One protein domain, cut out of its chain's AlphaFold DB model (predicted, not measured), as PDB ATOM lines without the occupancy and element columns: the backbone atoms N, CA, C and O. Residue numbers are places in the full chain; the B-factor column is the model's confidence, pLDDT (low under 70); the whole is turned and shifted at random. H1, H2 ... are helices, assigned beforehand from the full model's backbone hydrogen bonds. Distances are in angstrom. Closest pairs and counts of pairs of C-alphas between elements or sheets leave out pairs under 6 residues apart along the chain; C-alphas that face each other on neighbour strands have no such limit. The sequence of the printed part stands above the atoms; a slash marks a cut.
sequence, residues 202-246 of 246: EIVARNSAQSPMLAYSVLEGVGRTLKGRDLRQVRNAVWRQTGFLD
ATOM      1  N   GLU A 202      33.653 104.064 105.369       88.61
ATOM      2  CA  GLU A 202      34.787 103.972 104.454       88.61
ATOM      3  C   GLU A 202      35.320 102.545 104.389       88.61
ATOM      4  O   GLU A 202      35.647 102.082 103.302       88.61
ATOM      5  N   ILE A 203      35.306 101.812 105.507       82.81
ATOM      6  CA  ILE A 203      35.574 100.368 105.514       82.81
ATOM      7  C   ILE A 203      34.604  99.683 104.542       82.81
ATOM      8  O   ILE A 203      35.027  99.058 103.575       82.81
ATOM      9  N   VAL A 204      33.294  99.905 104.707       83.92
ATOM     10  CA  VAL A 204      32.267  99.338 103.815       83.92
ATOM     11  C   VAL A 204      32.507  99.719 102.351       83.92
ATOM     12  O   VAL A 204      32.432  98.851 101.478       83.92
ATOM     13  N   ALA A 205      32.826 100.985 102.071       85.06
ATOM     14  CA  ALA A 205      33.104 101.445 100.715       85.06
ATOM     15  C   ALA A 205      34.357 100.777 100.124       85.06
ATOM     16  O   ALA A 205      34.294 100.256  99.008       85.06
ATOM     17  N   ARG A 206      35.464 100.715 100.874       81.91
ATOM     18  CA  ARG A 206      36.715 100.060 100.461       81.91
ATOM     19  C   ARG A 206      36.500  98.577 100.186       81.91
ATOM     20  O   ARG A 206      36.864  98.114  99.108       81.91
ATOM     21  N   ASN A 207      35.829  97.858 101.088       75.44
ATOM     22  CA  ASN A 207      35.481  96.451 100.888       75.44
ATOM     23  C   ASN A 207      34.629  96.256  99.628       75.44
ATOM     24  O   ASN A 207      34.892  95.337  98.860       75.44
ATOM     25  N   SER A 208      33.651  97.137  99.381       73.63
ATOM     26  CA  SER A 208      32.794  97.062  98.191       73.63
ATOM     27  C   SER A 208      33.525  97.383  96.881       73.63
ATOM     28  O   SER A 208      33.214  96.797  95.849       73.63
ATOM     29  N   ALA A 209      34.510  98.286  96.911       73.54
ATOM     30  CA  ALA A 209      35.288  98.681  95.740       73.54
ATOM     31  C   ALA A 209      36.365  97.645  95.383       73.54
ATOM     32  O   ALA A 209      36.592  97.378  94.207       73.54
ATOM     33  N   GLN A 210      37.007  97.043  96.388       68.55
ATOM     34  CA  GLN A 210      38.015  95.997  96.197       68.55
ATOM     35  C   GLN A 210      37.387  94.633  95.881       68.55
ATOM     36  O   GLN A 210      37.969  93.832  95.155       68.55
ATOM     37  N   SER A 211      36.198  94.350  96.416       61.32
ATOM     38  CA  SER A 211      35.490  93.095  96.186       61.32
ATOM     39  C   SER A 211      33.972  93.326  96.257       61.32
ATOM     40  O   SER A 211      33.402  93.314  97.351       61.32
ATOM     41  N   PRO A 212      33.278  93.536  95.116       58.56
ATOM     42  CA  PRO A 212      31.865  93.958  95.088       58.56
ATOM     43  C   PRO A 212      30.872  93.009  95.785       58.56
ATOM     44  O   PRO A 212      29.729  93.362  96.050       58.56
ATOM     45  N   MET A 213      31.318  91.825  96.158       56.50
ATOM     46  CA  MET A 213      30.845  91.006  97.263       56.50
ATOM     47  C   MET A 213      32.072  90.160  97.551       56.50
ATOM     48  O   MET A 213      32.492  89.463  96.632       56.50
ATOM     49  N   LEU A 214      32.649  90.211  98.753       57.79
ATOM     50  CA  LEU A 214      33.688  89.260  99.156       57.79
ATOM     51  C   LEU A 214      33.221  87.863  98.736       57.79
ATOM     52  O   LEU A 214      32.222  87.349  99.247       57.79
ATOM     53  N   ALA A 215      33.842  87.324  97.686       61.80
ATOM     54  CA  ALA A 215      33.426  86.088  97.055       61.80
ATOM     55  C   ALA A 215      33.860  84.955  97.981       61.80
ATOM     56  O   ALA A 215      34.869  84.300  97.751       61.80
ATOM     57  N   TYR A 216      33.113  84.758  99.069       68.17
ATOM     58  CA  TYR A 216      33.281  83.646  99.996       68.17
ATOM     59  C   TYR A 216      32.776  82.380  99.317       68.17
ATOM     60  O   TYR A 216      31.709  81.852  99.622       68.17
ATOM     61  N   SER A 217      33.503  81.958  98.298       75.08
ATOM     62  CA  SER A 217      33.224  80.762  97.546       75.08
ATOM     63  C   SER A 217      34.167  79.700  98.088       75.08
ATOM     64  O   SER A 217      35.380  79.803  97.926       75.08
ATOM     65  N   VAL A 218      33.620  78.736  98.819       78.36
ATOM     66  CA  VAL A 218      34.401  77.638  99.395       78.36
ATOM     67  C   VAL A 218      34.531  76.552  98.336       78.36
ATOM     68  O   VAL A 218      33.565  76.283  97.631       78.36
ATOM     69  N   LEU A 219      35.706  75.949  98.179       83.21
ATOM     70  CA  LEU A 219      35.884  74.799  97.294       83.21
ATOM     71  C   LEU A 219      35.574  73.520  98.076       83.21
ATOM     72  O   LEU A 219      36.079  73.320  99.177       83.21
ATOM     73  N   GLU A 220      34.727  72.673  97.510       81.82
ATOM     74  CA  GLU A 220      34.376  71.357  98.025       81.82
ATOM     75  C   GLU A 220      34.784  70.284  97.009       81.82
ATOM     76  O   GLU A 220      34.619  70.463  95.800       81.82
ATOM     77  N   GLY A 221      35.315  69.159  97.497       76.58
ATOM     78  CA  GLY A 221      35.783  68.062  96.650       76.58
ATOM     79  C   GLY A 221      36.850  68.497  95.637       76.58
ATOM     80  O   GLY A 221      37.616  69.434  95.865       76.58
ATOM     81  N   VAL A 222      36.895  67.815  94.492       67.83
ATOM     82  CA  VAL A 222      37.791  68.156  93.378       67.83
ATOM     83  C   VAL A 222      37.252  69.357  92.591       67.83
ATOM     84  O   VAL A 222      36.587  69.221  91.569       67.83
ATOM     85  N   GLY A 223      37.521  70.564  93.092       76.17
ATOM     86  CA  GLY A 223      37.365  71.813  92.337       76.17
ATOM     87  C   GLY A 223      35.936  72.351  92.186       76.17
ATOM     88  O   GLY A 223      35.731  73.301  91.428       76.17
ATOM     89  N   ARG A 224      34.935  71.814  92.900       83.78
ATOM     90  CA  ARG A 224      33.580  72.387  92.884       83.78
ATOM     91  C   ARG A 224      33.506  73.570  93.845       83.78
ATOM     92  O   ARG A 224      33.642  73.420  95.050       83.78
ATOM     93  N   THR A 225      33.215  74.758  93.335       86.66
ATOM     94  CA  THR A 225      32.988  75.939  94.174       86.66
ATOM     95  C   THR A 225      31.548  76.003  94.692       86.66
ATOM     96  O   THR A 225      30.599  76.009  93.906       86.66
ATOM     97  N   LEU A 226      31.365  76.143  96.006       89.02
ATOM     98  CA  LEU A 226      30.080  76.444  96.627       89.02
ATOM     99  C   LEU A 226      29.636  77.851  96.237       89.02
ATOM    100  O   LEU A 226      30.325  78.844  96.488       89.02
ATOM    101  N   LYS A 227      28.448  77.951  95.639       87.93
ATOM    102  CA  LYS A 227      27.875  79.227  95.204       87.93
ATOM    103  C   LYS A 227      26.374  79.262  95.437       87.93
ATOM    104  O   LYS A 227      25.695  78.242  95.396       87.93
ATOM    105  N   GLY A 228      25.834  80.461  95.662       88.84
ATOM    106  CA  GLY A 228      24.391  80.700  95.698       88.84
ATOM    107  C   GLY A 228      23.653  79.815  96.708       88.84
ATOM    108  O   GLY A 228      23.691  80.090  97.905       88.84
ATOM    109  N   ARG A 229      22.957  78.777  96.217       89.21
ATOM    110  CA  ARG A 229      22.200  77.813  97.034       89.21
ATOM    111  C   ARG A 229      23.096  77.052  98.009       89.21
ATOM    112  O   ARG A 229      22.721  76.934  99.171       89.21
ATOM    113  N   ASP A 230      24.260  76.598  97.562       90.32
ATOM    114  CA  ASP A 230      25.158  75.763  98.363       90.32
ATOM    115  C   ASP A 230      25.664  76.547  99.586       90.32
ATOM    116  O   ASP A 230      25.531  76.115 100.728       90.32
ATOM    117  N   LEU A 231      26.091  77.796  99.372       90.98
ATOM    118  CA  LEU A 231      26.464  78.709 100.461       90.98
ATOM    119  C   LEU A 231      25.293  79.033 101.395       90.98
ATOM    120  O   LEU A 231      25.499  79.227 102.591       90.98
ATOM    121  N   ARG A 232      24.062  79.111 100.875       90.21
ATOM    122  CA  ARG A 232      22.869  79.301 101.715       90.21
ATOM    123  C   ARG A 232      22.628  78.094 102.616       90.21
ATOM    124  O   ARG A 232      22.260  78.294 103.766       90.21
ATOM    125  N   GLN A 233      22.844  76.875 102.123       90.80
ATOM    126  CA  GLN A 233      22.720  75.666 102.939       90.80
ATOM    127  C   GLN A 233      23.772  75.646 104.049       90.80
ATOM    128  O   GLN A 233      23.399  75.512 105.211       90.80
ATOM    129  N   VAL A 234      25.044  75.893 103.719       91.61
ATOM    130  CA  VAL A 234      26.126  75.990 104.715       91.61
ATOM    131  C   VAL A 234      25.826  77.076 105.750       91.61
ATOM    132  O   VAL A 234      25.891  76.824 106.949       91.61
ATOM    133  N   ARG A 235      25.414  78.272 105.308       91.98
ATOM    134  CA  ARG A 235      25.015  79.376 106.196       91.98
ATOM    135  C   ARG A 235      23.905  78.957 107.156       91.98
ATOM    136  O   ARG A 235      24.025  79.181 108.354       91.98
ATOM    137  N   ASN A 236      22.829  78.375 106.634       92.36
ATOM    138  CA  ASN A 236      21.685  77.981 107.448       92.36
ATOM    139  C   ASN A 236      22.061  76.870 108.433       92.36
ATOM    140  O   ASN A 236      21.624  76.913 109.578       92.36
ATOM    141  N   ALA A 237      22.892  75.912 108.021       91.49
ATOM    142  CA  ALA A 237      23.395  74.868 108.904       91.49
ATOM    143  C   ALA A 237      24.252  75.446 110.037       91.49
ATOM    144  O   ALA A 237      24.028  75.121 111.199       91.49
ATOM    145  N   VAL A 238      25.163  76.375 109.724       91.35
ATOM    146  CA  VAL A 238      25.953  77.099 110.732       91.35
ATOM    147  C   VAL A 238      25.037  77.869 111.679       91.35
ATOM    148  O   VAL A 238      25.226  77.794 112.887       91.35
ATOM    149  N   TRP A 239      24.023  78.571 111.171       92.95
ATOM    150  CA  TRP A 239      23.064  79.314 111.995       92.95
ATOM    151  C   TRP A 239      22.231  78.425 112.916       92.95
ATOM    152  O   TRP A 239      22.018  78.803 114.065       92.95
ATOM    153  N   ARG A 240      21.818  77.240 112.457       90.56
ATOM    154  CA  ARG A 240      21.167  76.229 113.306       90.56
ATOM    155  C   ARG A 240      22.127  75.694 114.372       90.56
ATOM    156  O   ARG A 240      21.771  75.632 115.540       90.56
ATOM    157  N   GLN A 241      23.371  75.387 113.996       89.14
ATOM    158  CA  GLN A 241      24.392  74.861 114.913       89.14
ATOM    159  C   GLN A 241      24.814  75.873 115.989       89.14
ATOM    160  O   GLN A 241      25.135  75.500 117.115       89.14
ATOM    161  N   THR A 242      24.844  77.159 115.637       92.82
ATOM    162  CA  THR A 242      25.252  78.259 116.527       92.82
ATOM    163  C   THR A 242      24.082  78.888 117.286       92.82
ATOM    164  O   THR A 242      24.313  79.759 118.122       92.82
ATOM    165  N   GLY A 243      22.846  78.441 117.036       90.06
ATOM    166  CA  GLY A 243      21.647  78.912 117.731       90.06
ATOM    167  C   GLY A 243      21.148  80.296 117.299       90.06
ATOM    168  O   GLY A 243      20.468  80.961 118.073       90.06
ATOM    169  N   PHE A 244      21.482  80.760 116.088       88.56
ATOM    170  CA  PHE A 244      20.924  82.002 115.520       88.56
ATOM    171  C   PHE A 244      19.570  81.797 114.826       88.56
ATOM    172  O   PHE A 244      18.843  82.767 114.608       88.56
ATOM    173  N   LEU A 245      19.246  80.559 114.452       79.62
ATOM    174  CA  LEU A 245      17.940  80.153 113.938       79.62
ATOM    175  C   LEU A 245      17.464  78.937 114.735       79.62
ATOM    176  O   LEU A 245      18.152  77.915 114.722       79.62
ATOM    177  N   ASP A 246      16.316  79.081 115.394       76.70
ATOM    178  CA  ASP A 246      15.560  78.013 116.068       76.70
ATOM    179  C   ASP A 246      14.498  77.451 115.103       76.70
ATOM    180  O   ASP A 246      13.802  78.276 114.458       76.70
TER     181      ASP A 246
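This is residues 202 to 246 of the 246 residues of an uncharacterized protein of Glycine max (UniProt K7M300). Two separate helices, H1 and the longer H2, stand at the two ends of an open, flat shape with no contact between them, joined by a long link, residues 211 to 228, that runs from H1 across the gap and folds back on itself in a narrow loop round Val 222 before H2 begins. Residues 202 to 214, with H1, stick out from the rest. The printed part has 45 residues with two named helices, H1 then H2, and no named strand; its class is all helix. It is flat, spanning 34 by 32 by 13 A, and only just loose, close to extended, with a radius of gyration of the C-alphas of 13.6 A.

H1, residues 202 to 210, and H2, residues 229 to 242, are apart. In the link, residues 219 to 220 pair with residues 224 to 225, antiparallel. Every O i to N i+4 pair is within hydrogen-bond range in H1 and H2.

H1 begins at C-alpha 202 (34.787, 103.972, 104.454) and is 11.9 A long. H2, 19.7 A long, ends at C-alpha 242 (25.252, 78.259, 116.527).

The C-alphas farthest apart, Glu 202 and Val 222, are 37.6 A apart. The printed part has no cut. The 18-residue link is long. The model's pLDDT is under 70 at residues 210 to 216 and 222.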